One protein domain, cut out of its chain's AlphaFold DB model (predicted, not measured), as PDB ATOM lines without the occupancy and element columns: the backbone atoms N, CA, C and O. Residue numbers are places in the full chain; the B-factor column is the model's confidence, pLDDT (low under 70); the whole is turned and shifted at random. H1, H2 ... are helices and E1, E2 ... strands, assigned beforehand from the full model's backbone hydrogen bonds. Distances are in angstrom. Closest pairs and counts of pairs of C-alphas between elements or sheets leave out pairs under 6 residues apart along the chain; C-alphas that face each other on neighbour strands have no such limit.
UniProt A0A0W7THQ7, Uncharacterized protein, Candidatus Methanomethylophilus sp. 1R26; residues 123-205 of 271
ATOM      1  N   GLY A 123     -19.012  20.277 -29.733       58.19
ATOM      2  CA  GLY A 123     -18.766  21.196 -30.854       58.19
ATOM      3  C   GLY A 123     -19.865  21.163 -31.919       58.19
ATOM      4  O   GLY A 123     -20.441  22.197 -32.254       58.19
ATOM      5  N   ARG A 124     -20.185  19.971 -32.435       71.88
ATOM      6  CA  ARG A 124     -21.280  19.755 -33.392       71.88
ATOM      7  C   ARG A 124     -21.852  18.353 -33.205       71.88
ATOM      8  O   ARG A 124     -21.108  17.380 -33.266       71.88
ATOM      9  N   SER A 125     -23.163  18.246 -32.997       82.81
ATOM     10  CA  SER A 125     -23.885  16.972 -33.070       82.81
ATOM     11  C   SER A 125     -24.623  16.906 -34.403       82.81
ATOM     12  O   SER A 125     -25.347  17.837 -34.752       82.81
ATOM     13  N   VAL A 126     -24.394  15.845 -35.173       89.31
ATOM     14  CA  VAL A 126     -25.067  15.589 -36.449       89.31
ATOM     15  C   VAL A 126     -25.796  14.264 -36.335       89.31
ATOM     16  O   VAL A 126     -25.168  13.235 -36.096       89.31
ATOM     17  N   ARG A 127     -27.113  14.274 -36.532       92.69
ATOM     18  CA  ARG A 127     -27.868  13.036 -36.716       92.69
ATOM     19  C   ARG A 127     -27.514  12.464 -38.082       92.69
ATOM     20  O   ARG A 127     -27.786  13.109 -39.090       92.69
ATOM     21  N   ILE A 128     -26.889  11.292 -38.099       95.06
ATOM     22  CA  ILE A 128     -26.470  10.626 -39.341       95.06
ATOM     23  C   ILE A 128     -27.446   9.530 -39.767       95.06
ATOM     24  O   ILE A 128     -27.422   9.126 -40.922       95.06
ATOM     25  N   TRP A 129     -28.298   9.061 -38.851       96.56
ATOM     26  CA  TRP A 129     -29.286   8.024 -39.132       96.56
ATOM     27  C   TRP A 129     -30.419   8.012 -38.096       96.56
ATOM     28  O   TRP A 129     -30.225   8.422 -36.944       96.56
ATOM     29  N   SER A 130     -31.594   7.536 -38.512       94.62
ATOM     30  CA  SER A 130     -32.764   7.286 -37.667       94.62
ATOM     31  C   SER A 130     -33.616   6.182 -38.287       94.62
ATOM     32  O   SER A 130     -33.920   6.259 -39.472       94.62
ATOM     33  N   SER A 131     -34.075   5.224 -37.489       93.38
ATOM     34  CA  SER A 131     -35.048   4.201 -37.913       93.38
ATOM     35  C   SER A 131     -36.477   4.739 -38.042       93.38
ATOM     36  O   SER A 131     -37.297   4.170 -38.753       93.38
ATOM     37  N   GLY A 132     -36.797   5.807 -37.301       91.06
ATOM     38  CA  GLY A 132     -38.165   6.311 -37.133       91.06
ATOM     39  C   GLY A 132     -38.923   5.696 -35.948       91.06
ATOM     40  O   GLY A 132     -39.897   6.287 -35.498       91.06
ATOM     41  N   ASP A 133     -38.434   4.593 -35.374       92.44
ATOM     42  CA  ASP A 133     -38.996   3.921 -34.186       92.44
ATOM     43  C   ASP A 133     -38.267   4.296 -32.875       92.44
ATOM     44  O   ASP A 133     -38.237   3.533 -31.912       92.44
ATOM     45  N   GLY A 134     -37.614   5.461 -32.859       87.19
ATOM     46  CA  GLY A 134     -36.875   5.965 -31.700       87.19
ATOM     47  C   GLY A 134     -35.389   5.587 -31.652       87.19
ATOM     48  O   GLY A 134     -34.674   6.133 -30.807       87.19
ATOM     49  N   LEU A 135     -34.887   4.728 -32.557       92.88
ATOM     50  CA  LEU A 135     -33.444   4.503 -32.716       92.88
ATOM     51  C   LEU A 135     -32.805   5.617 -33.540       92.88
ATOM     52  O   LEU A 135     -33.191   5.870 -34.681       92.88
ATOM     53  N   ILE A 136     -31.784   6.259 -32.984       94.00
ATOM     54  CA  ILE A 136     -31.037   7.318 -33.667       94.00
ATOM     55  C   ILE A 136     -29.535   7.123 -33.490       94.00
ATOM     56  O   ILE A 136     -29.077   6.729 -32.419       94.00
ATOM     57  N   ILE A 137     -28.759   7.472 -34.517       95.12
ATOM     58  CA  ILE A 137     -27.300   7.574 -34.422       95.12
ATOM     59  C   ILE A 137     -26.894   9.029 -34.637       95.12
ATOM     60  O   ILE A 137     -27.154   9.630 -35.683       95.12
ATOM     61  N   ASN A 138     -26.211   9.586 -33.638       93.19
ATOM     62  CA  ASN A 138     -25.653  10.929 -33.681       93.19
ATOM     63  C   ASN A 138     -24.126  10.861 -33.721       93.19
ATOM     64  O   ASN A 138     -23.490  10.331 -32.811       93.19
ATOM     65  N   TYR A 139     -23.531  11.453 -34.747       91.38
ATOM     66  CA  TYR A 139     -22.113  11.770 -34.778       91.38
ATOM     67  C   TYR A 139     -21.839  13.010 -33.927       91.38
ATOM     68  O   TYR A 139     -22.560  14.007 -34.026       91.38
ATOM     69  N   ILE A 140     -20.795  12.967 -33.102       85.00
ATOM     70  CA  ILE A 140     -20.350  14.126 -32.328       85.00
ATOM     71  C   ILE A 140     -18.940  14.509 -32.770       85.00
ATOM     72  O   ILE A 140     -17.982  13.769 -32.543       85.00
ATOM     73  N   ASP A 141     -18.811  15.700 -33.352       75.62
ATOM     74  CA  ASP A 141     -17.517  16.280 -33.696       75.62
ATOM     75  C   ASP A 141     -16.840  16.821 -32.432       75.62
ATOM     76  O   ASP A 141     -17.063  17.948 -31.985       75.62
ATOM     77  N   ASN A 142     -16.049  15.949 -31.816       71.25
ATOM     78  CA  ASN A 142     -15.170  16.243 -30.688       71.25
ATOM     79  C   ASN A 142     -13.698  15.945 -31.027       71.25
ATOM     80  O   ASN A 142     -12.886  15.740 -30.120       71.25
ATOM     81  N   GLY A 143     -13.368  15.827 -32.320       74.31
ATOM     82  CA  GLY A 143     -12.045  15.418 -32.804       74.31
ATOM     83  C   GLY A 143     -11.679  13.948 -32.557       74.31
ATOM     84  O   GLY A 143     -10.562  13.543 -32.872       74.31
ATOM     85  N   ARG A 144     -12.582  13.132 -31.994       76.31
ATOM     86  CA  ARG A 144     -12.358  11.693 -31.753       76.31
ATOM     87  C   ARG A 144     -13.163  10.778 -32.680       76.31
ATOM     88  O   ARG A 144     -13.000   9.564 -32.602       76.31
ATOM     89  N   ASN A 145     -13.997  11.356 -33.545       86.81
ATOM     90  CA  ASN A 145     -14.819  10.671 -34.542       86.81
ATOM     91  C   ASN A 145     -15.757   9.593 -33.964       86.81
ATOM     92  O   ASN A 145     -15.884   8.515 -34.540       86.81
ATOM     93  N   TYR A 146     -16.415   9.854 -32.831       89.88
ATOM     94  CA  TYR A 146     -17.389   8.914 -32.263       89.88
ATOM     95  C   TYR A 146     -18.813   9.192 -32.747       89.88
ATOM     96  O   TYR A 146     -19.249  10.342 -32.844       89.88
ATOM     97  N   ALA A 147     -19.552   8.111 -32.982       93.56
ATOM     98  CA  ALA A 147     -20.998   8.119 -33.102       93.56
ATOM     99  C   ALA A 147     -21.636   7.436 -31.890       93.56
ATOM    100  O   ALA A 147     -21.083   6.497 -31.312       93.56
ATOM    101  N   TYR A 148     -22.801   7.937 -31.510       93.38
ATOM    102  CA  TYR A 148     -23.544   7.565 -30.316       93.38
ATOM    103  C   TYR A 148     -24.932   7.119 -30.756       93.38
ATOM    104  O   TYR A 148     -25.630   7.879 -31.431       93.38
ATOM    105  N   ALA A 149     -25.314   5.901 -30.391       94.00
ATOM    106  CA  ALA A 149     -26.633   5.358 -30.673       94.00
ATOM    107  C   ALA A 149     -27.540   5.536 -29.455       94.00
ATOM    108  O   ALA A 149     -27.136   5.243 -28.326       94.00
ATOM    109  N   TYR A 150     -28.765   5.994 -29.691       90.94
ATOM    110  CA  TYR A 150     -29.781   6.189 -28.663       90.94
ATOM    111  C   TYR A 150     -31.061   5.455 -29.044       90.94
ATOM    112  O   TYR A 150     -31.426   5.451 -30.217       90.94
ATOM    113  N   ARG A 151     -31.749   4.902 -28.046       92.75
ATOM    114  CA  ARG A 151     -33.100   4.337 -28.139       92.75
ATOM    115  C   ARG A 151     -33.983   5.124 -27.180       92.75
ATOM    116  O   ARG A 151     -33.667   5.190 -25.994       92.75
ATOM    117  N   ASP A 152     -35.012   5.787 -27.701       88.06
ATOM    118  CA  ASP A 152     -35.967   6.575 -26.903       88.06
ATOM    119  C   ASP A 152     -35.278   7.600 -25.980       88.06
ATOM    120  O   ASP A 152     -35.613   7.773 -24.811       88.06
ATOM    121  N   GLY A 153     -34.233   8.250 -26.501       82.38
ATOM    122  CA  GLY A 153     -33.429   9.238 -25.771       82.38
ATOM    123  C   GLY A 153     -32.367   8.655 -24.829       82.38
ATOM    124  O   GLY A 153     -31.505   9.398 -24.363       82.38
ATOM    125  N   LYS A 154     -32.348   7.339 -24.590       82.38
ATOM    126  CA  LYS A 154     -31.341   6.670 -23.755       82.38
ATOM    127  C   LYS A 154     -30.145   6.217 -24.591       82.38
ATOM    128  O   LYS A 154     -30.320   5.571 -25.619       82.38
ATOM    129  N   LEU A 155     -28.924   6.523 -24.144       86.56
ATOM    130  CA  LEU A 155     -27.694   6.063 -24.801       86.56
ATOM    131  C   LEU A 155     -27.582   4.534 -24.693       86.56
ATOM    132  O   LEU A 155     -27.483   4.004 -23.586       86.56
ATOM    133  N   ILE A 156     -27.560   3.847 -25.835       92.38
ATOM    134  CA  ILE A 156     -27.434   2.382 -25.908       92.38
ATOM    135  C   ILE A 156     -26.034   1.929 -26.320       92.38
ATOM    136  O   ILE A 156     -25.628   0.821 -25.992       92.38
ATOM    137  N   GLY A 157     -25.259   2.775 -26.999       90.44
ATOM    138  CA  GLY A 157     -23.913   2.391 -27.403       90.44
ATOM    139  C   GLY A 157     -23.133   3.492 -28.100       90.44
ATOM    140  O   GLY A 157     -23.666   4.534 -28.483       90.44
ATOM    141  N   THR A 158     -21.839   3.239 -28.270       93.25
ATOM    142  CA  THR A 158     -20.914   4.149 -28.949       93.25
ATOM    143  C   THR A 158     -20.027   3.382 -29.912       93.25
ATOM    144  O   THR A 158     -19.623   2.256 -29.624       93.25
ATOM    145  N   VAL A 159     -19.669   4.001 -31.032       94.75
ATOM    146  CA  VAL A 159     -18.760   3.421 -32.023       94.75
ATOM    147  C   VAL A 159     -17.792   4.475 -32.536       94.75
ATOM    148  O   VAL A 159     -18.149   5.643 -32.699       94.75
ATOM    149  N   LYS A 160     -16.553   4.065 -32.807       92.62
ATOM    150  CA  LYS A 160     -15.572   4.918 -33.473       92.62
ATOM    151  C   LYS A 160     -15.872   4.934 -34.974       92.62
ATOM    152  O   LYS A 160     -15.564   3.981 -35.693       92.62
ATOM    153  N   LEU A 161     -16.556   5.985 -35.416       94.38
ATOM    154  CA  LEU A 161     -17.223   6.045 -36.711       94.38
ATOM    155  C   LEU A 161     -16.230   5.972 -37.876       94.38
ATOM    156  O   LEU A 161     -16.538   5.336 -38.872       94.38
ATOM    157  N   ASP A 162     -15.026   6.535 -37.751       91.56
ATOM    158  CA  ASP A 162     -14.002   6.483 -38.806       91.56
ATOM    159  C   ASP A 162     -13.440   5.068 -39.039       91.56
ATOM    160  O   ASP A 162     -13.103   4.704 -40.167       91.56
ATOM    161  N   ILE A 163     -13.321   4.261 -37.980       93.50
ATOM    162  CA  ILE A 163     -12.894   2.860 -38.094       93.50
ATOM    163  C   ILE A 163     -14.015   2.043 -38.723       93.50
ATOM    164  O   ILE A 163     -13.769   1.277 -39.652       93.50
ATOM    165  N   TRP A 164     -15.243   2.237 -38.240       96.56
ATOM    166  CA  TRP A 164     -16.409   1.548 -38.775       96.56
ATOM    167  C   TRP A 164     -16.632   1.876 -40.259       96.56
ATOM    168  O   TRP A 164     -16.719   0.961 -41.069       96.56
ATOM    169  N   CYS A 165     -16.587   3.156 -40.643       95.81
ATOM    170  CA  CYS A 165     -16.725   3.602 -42.033       95.81
ATOM    171  C   CYS A 165     -15.687   2.948 -42.954       95.81
ATOM    172  O   CYS A 165     -16.032   2.464 -44.027       95.81
ATOM    173  N   ARG A 166     -14.419   2.866 -42.524       94.44
ATOM    174  CA  ARG A 166     -13.365   2.188 -43.298       94.44
ATOM    175  C   ARG A 166     -13.638   0.698 -43.488       94.44
ATOM    176  O   ARG A 166     -13.361   0.177 -44.562       94.44
ATOM    177  N   LYS A 167     -14.162   0.027 -42.460       96.62
ATOM    178  CA  LYS A 167     -14.495  -1.401 -42.512       96.62
ATOM    179  C   LYS A 167     -15.671  -1.675 -43.454       96.62
ATOM    180  O   LYS A 167     -15.587  -2.584 -44.269       96.62
ATOM    181  N   GLU A 168     -16.724  -0.868 -43.363       96.94
ATOM    182  CA  GLU A 168     -17.953  -1.036 -44.154       96.94
ATOM    183  C   GLU A 168     -17.891  -0.345 -45.533       96.94
ATOM    184  O   GLU A 168     -18.837  -0.411 -46.317       96.94
ATOM    185  N   MET A 169     -16.759   0.298 -45.850       95.75
ATOM    186  CA  MET A 169     -16.536   1.086 -47.069       95.75
ATOM    187  C   MET A 169     -17.560   2.220 -47.257       95.75
ATOM    188  O   MET A 169     -18.005   2.489 -48.372       95.75
ATOM    189  N   VAL A 170     -17.921   2.884 -46.160       96.31
ATOM    190  CA  VAL A 170     -18.832   4.037 -46.127       96.31
ATOM    191  C   VAL A 170     -18.019   5.334 -46.080       96.31
ATOM    192  O   VAL A 170     -17.021   5.426 -45.363       96.31
ATOM    193  N   ASP A 171     -18.435   6.360 -46.826       94.50
ATOM    194  CA  ASP A 171     -17.764   7.664 -46.801       94.50
ATOM    195  C   ASP A 171     -18.212   8.504 -45.594       94.50
ATOM    196  O   ASP A 171     -19.357   8.954 -45.499       94.50
ATOM    197  N   LEU A 172     -17.285   8.758 -44.666       92.75
ATOM    198  CA  LEU A 172     -17.565   9.529 -43.451       92.75
ATOM    199  C   LEU A 172     -18.022  10.963 -43.763       92.75
ATOM    200  O   LEU A 172     -18.920  11.484 -43.098       92.75
ATOM    201  N   GLY A 173     -17.413  11.613 -44.760       90.44
ATOM    202  CA  GLY A 173     -17.753  12.989 -45.131       90.44
ATOM    203  C   GLY A 173     -19.210  13.107 -45.573       90.44
ATOM    204  O   GLY A 173     -19.927  14.012 -45.142       90.44
ATOM    205  N   ARG A 174     -19.667  12.136 -46.359       93.19
ATOM    206  CA  ARG A 174     -21.035  12.014 -46.850       93.19
ATOM    207  C   ARG A 174     -22.043  11.811 -45.722       93.19
ATOM    208  O   ARG A 174     -23.014  12.570 -45.663       93.19
ATOM    209  N   LEU A 175     -21.776  10.897 -44.786       93.25
ATOM    210  CA  LEU A 175     -22.624  10.699 -43.601       93.25
ATOM    211  C   LEU A 175     -22.782  11.994 -42.798       93.25
ATOM    212  O   LEU A 175     -23.895  12.437 -42.516       93.25
ATOM    213  N   VAL A 176     -21.663  12.643 -42.466       90.38
ATOM    214  CA  VAL A 176     -21.651  13.860 -41.633       90.38
ATOM    215  C   VAL A 176     -22.231  15.072 -42.378       90.38
ATOM    216  O   VAL A 176     -22.694  16.029 -41.751       90.38
ATOM    217  N   SER A 177     -22.264  15.037 -43.712       87.62
ATOM    218  CA  SER A 177     -22.949  16.038 -44.536       87.62
ATOM    219  C   SER A 177     -24.473  15.862 -44.602       87.62
ATOM    220  O   SER A 177     -25.147  16.730 -45.156       87.62
ATOM    221  N   GLY A 178     -25.018  14.777 -44.033       88.00
ATOM    222  CA  GLY A 178     -26.453  14.483 -44.043       88.00
ATOM    223  C   GLY A 178     -26.970  14.018 -45.405       88.00
ATOM    224  O   GLY A 178     -28.114  14.300 -45.746       88.00
ATOM    225  N   ARG A 179     -26.122  13.364 -46.211       89.62
ATOM    226  CA  ARG A 179     -26.479  12.857 -47.548       89.62
ATOM    227  C   ARG A 179     -26.147  11.365 -47.712       89.62
ATOM    228  O   ARG A 179     -25.417  11.037 -48.646       89.62
ATOM    229  N   PRO A 180     -26.584  10.477 -46.799       92.00
ATOM    230  CA  PRO A 180     -26.289   9.051 -46.922       92.00
ATOM    231  C   PRO A 180     -26.880   8.482 -48.222       92.00
ATOM    232  O   PRO A 180     -27.972   8.864 -48.637       92.00
ATOM    233  N   GLU A 181     -26.155   7.579 -48.881       94.12
ATOM    234  CA  GLU A 181     -26.718   6.758 -49.958       94.12
ATOM    235  C   GLU A 181     -27.546   5.600 -49.369       94.12
ATOM    236  O   GLU A 181     -27.318   5.212 -48.224       94.12
ATOM    237  N   PRO A 182     -28.452   4.964 -50.139       96.25
ATOM    238  CA  PRO A 182     -29.239   3.825 -49.647       96.25
ATOM    239  C   PRO A 182     -28.388   2.686 -49.062       96.25
ATOM    240  O   PRO A 182     -28.776   2.028 -48.098       96.25
ATOM    241  N   ARG A 183     -27.186   2.472 -49.617       95.88
ATOM    242  CA  ARG A 183     -26.208   1.520 -49.077       95.88
ATOM    243  C   ARG A 183     -25.696   1.942 -47.696       95.88
ATOM    244  O   ARG A 183     -25.553   1.090 -46.823       95.88
ATOM    245  N   ASP A 184     -25.431   3.233 -47.510       95.38
ATOM    246  CA  ASP A 184     -24.967   3.792 -46.241       95.38
ATOM    247  C   ASP A 184     -26.064   3.671 -45.177       95.38
ATOM    248  O   ASP A 184     -25.784   3.274 -44.046       95.38
ATOM    249  N   GLU A 185     -27.321   3.947 -45.546       95.38
ATOM    250  CA  GLU A 185     -28.470   3.783 -44.651       95.38
ATOM    251  C   GLU A 185     -28.640   2.333 -44.200       95.38
ATOM    252  O   GLU A 185     -28.815   2.088 -43.009       95.38
ATOM    253  N   HIS A 186     -28.523   1.370 -45.119       96.12
ATOM    254  CA  HIS A 186     -28.587  -0.047 -44.770       96.12
ATOM    255  C   HIS A 186     -27.458  -0.456 -43.810       96.12
ATOM    256  O   HIS A 186     -27.713  -1.117 -42.803       96.12
ATOM    257  N   ALA A 187     -26.221  -0.018 -44.069       97.12
ATOM    258  CA  ALA A 187     -25.092  -0.280 -43.179       97.12
ATOM    259  C   ALA A 187     -25.300   0.345 -41.786       97.12
ATOM    260  O   ALA A 187     -25.013  -0.287 -40.767       97.12
ATOM    261  N   LEU A 188     -25.831   1.570 -41.726       96.88
ATOM    262  CA  LEU A 188     -26.155   2.250 -40.473       96.88
ATOM    263  C   LEU A 188     -27.265   1.534 -39.694       96.88
ATOM    264  O   LEU A 188     -27.147   1.435 -38.474       96.88
ATOM    265  N   SER A 189     -28.279   0.982 -40.366       96.81
ATOM    266  CA  SER A 189     -29.307   0.149 -39.725       96.81
ATOM    267  C   SER A 189     -28.693  -1.076 -39.047       96.81
ATOM    268  O   SER A 189     -28.914  -1.292 -37.856       96.81
ATOM    269  N   LEU A 190     -27.830  -1.817 -39.754       97.06
ATOM    270  CA  LEU A 190     -27.136  -2.986 -39.197       97.06
ATOM    271  C   LEU A 190     -26.238  -2.616 -38.004       97.06
ATOM    272  O   LEU A 190     -26.171  -3.336 -37.004       97.06
ATOM    273  N   LEU A 191     -25.551  -1.473 -38.081       96.56
ATOM    274  CA  LEU A 191     -24.773  -0.940 -36.962       96.56
ATOM    275  C   LEU A 191     -25.668  -0.632 -35.754       96.56
ATOM    276  O   LEU A 191     -25.292  -0.944 -34.621       96.56
ATOM    277  N   ALA A 192     -26.820  -0.006 -35.985       95.69
ATOM    278  CA  ALA A 192     -27.747   0.389 -34.936       95.69
ATOM    279  C   ALA A 192     -28.317  -0.839 -34.206       95.69
ATOM    280  O   ALA A 192     -28.259  -0.900 -32.977       95.69
ATOM    281  N   GLU A 193     -28.751  -1.852 -34.957       94.25
ATOM    282  CA  GLU A 193     -29.212  -3.144 -34.431       94.25
ATOM    283  C   GLU A 193     -28.112  -3.857 -33.631       94.25
ATOM    284  O   GLU A 193     -28.347  -4.344 -32.526       94.25
ATOM    285  N   SER A 194     -26.872  -3.858 -34.134       95.75
ATOM    286  CA  SER A 194     -25.724  -4.444 -33.431       95.75
ATOM    287  C   SER A 194     -25.395  -3.728 -32.113       95.75
ATOM    288  O   SER A 194     -24.987  -4.361 -31.134       95.75
ATOM    289  N   LEU A 195     -25.516  -2.398 -32.071       94.25
ATOM    290  CA  LEU A 195     -25.319  -1.619 -30.844       94.25
ATOM    291  C   LEU A 195     -26.437  -1.888 -29.835       94.25
ATOM    292  O   LEU A 195     -26.159  -2.041 -28.648       94.25
ATOM    293  N   GLU A 196     -27.678  -2.004 -30.296       93.75
ATOM    294  CA  GLU A 196     -28.804  -2.330 -29.427       93.75
ATOM    295  C   GLU A 196     -28.712  -3.747 -28.858       93.75
ATOM    296  O   GLU A 196     -28.915  -3.933 -27.658       93.75
ATOM    297  N   ALA A 197     -28.359  -4.739 -29.679       92.62
ATOM    298  CA  ALA A 197     -28.190  -6.116 -29.228       92.62
ATOM    299  C   ALA A 197     -27.154  -6.218 -28.095       92.62
ATOM    300  O   ALA A 197     -27.414  -6.867 -27.083       92.62
ATOM    301  N   ARG A 198     -26.026  -5.501 -28.222       89.94
ATOM    302  CA  ARG A 198     -25.011  -5.387 -27.159       89.94
ATOM    303  C   ARG A 198     -25.542  -4.675 -25.917       89.94
ATOM    304  O   ARG A 198     -25.319  -5.122 -24.802       89.94
ATOM    305  N   SER A 199     -26.312  -3.604 -26.095       88.94
ATOM    306  CA  SER A 199     -26.926  -2.902 -24.965       88.94
ATOM    307  C   SER A 199     -27.870  -3.804 -24.164       88.94
ATOM    308  O   SER A 199     -27.883  -3.741 -22.937       88.94
ATOM    309  N   ARG A 200     -28.635  -4.672 -24.840       87.81
ATOM    310  CA  ARG A 200     -29.528  -5.639 -24.184       87.81
ATOM    311  C   ARG A 200     -28.754  -6.717 -23.429       87.81
ATOM    312  O   ARG A 200     -29.183  -7.084 -22.340       87.81
ATOM    313  N   SER A 201     -27.628  -7.197 -23.968       82.69
ATOM    314  CA  SER A 201     -26.769  -8.139 -23.239       82.69
ATOM    315  C   SER A 201     -26.125  -7.494 -22.013       82.69
ATOM    316  O   SER A 201     -26.062  -8.127 -20.965       82.69
ATOM    317  N   ASP A 202     -25.720  -6.227 -22.114       74.12
ATOM    318  CA  ASP A 202     -25.083  -5.504 -21.009       74.12
ATOM    319  C   ASP A 202     -26.097  -5.118 -19.921       74.12
ATOM    320  O   ASP A 202     -25.791  -5.161 -18.734       74.12
ATOM    321  N   ALA A 203     -27.335  -4.783 -20.303       68.94
ATOM    322  CA  ALA A 203     -28.415  -4.471 -19.365       68.94
ATOM    323  C   ALA A 203     -28.897  -5.687 -18.553       68.94
ATOM    324  O   ALA A 203     -29.594  -5.507 -17.555       68.94
ATOM    325  N   ALA A 204     -28.545  -6.908 -18.970       58.16
ATOM    326  CA  ALA A 204     -28.821  -8.117 -18.201       58.16
ATOM    327  C   ALA A 204     -27.896  -8.263 -16.980       58.16
ATOM    328  O   ALA A 204     -28.210  -9.040 -16.079       58.16
ATOM    329  N   ALA A 205     -26.791  -7.510 -16.915       56.22
ATOM    330  CA  ALA A 205     -26.063  -7.351 -15.669       56.22
ATOM    331  C   ALA A 205     -26.885  -6.414 -14.764       56.22
ATOM    332  O   ALA A 205     -27.078  -5.248 -15.131       56.22
TER     333      ALA A 205
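This is residues 123 to 205 of the 271 residues of an uncharacterized protein of Candidatus Methanomethylophilus sp. 1R26 (UniProt A0A0W7THQ7). A strongly twisted wall of four strands has the long helix H3 running across one face, with the short helices H1 and H2 near one end of H3. H1 and H3 on one face of the sheet make two layers, a layer of helices over a layer of strands. The printed part has 83 residues, with E1, E2, E3, E4, H1, H2 and H3 in that order along the chain; the sheet E1 E2 E3 E4 is a meander, each strand the antiparallel neighbour of the one before. The class is mixed, helices and strands; the whole is compact, with a radius of gyration of the C-alphas of 12.1 A and spans of 36 by 28 by 24 A.

E1, residues 124 to 130, and E2, residues 135 to 141, form a hairpin, with N 126 and O 139 within hydrogen-bond range at 2.8 A. E2 and E3, residues 146 to 151, form another, with N 138 and O 148 at 2.8 A. E3 and E4, residues 154 to 160, form a third, with N 149 and O 157 at 2.9 A. H1, residues 161 to 168, is on the sheet; its closest C-alpha pair with E3 is Tyr 146 and Leu 161, 5.3 A. H2, residues 172 to 176, only just touches H1, with 3 pairs of C-alphas within 8 A, the closest those of Cys 165 and Leu 172, 6.2 A. H3, residues 182 to 203, is on the same face as H2, at a height over the sheet of 8.2 A, and runs across the strands, at 85 degrees to E1 on the local plane. Its closest C-alpha pair with E4 is Ile 156 and Ser 199, 5.4 A. In H1, H2 and H3 every O i to N i+4 pair is within hydrogen-bond range.

E1 begins at C-alpha 124 (-21.280, 19.755, -33.392) and spans 17.5 A, E2 19.8 A, E3 16.9 A and E4 18.6 A. H3 spans 31.4 A and ends at C-alpha 203 (-28.415, -4.471, -19.365).

The C-alphas farthest apart, of Arg 179 and Ala 205, are 37.7 A apart. The printed part has no cut, and its links are tight. Residues 123 and 203 to 205 have pLDDT under 70.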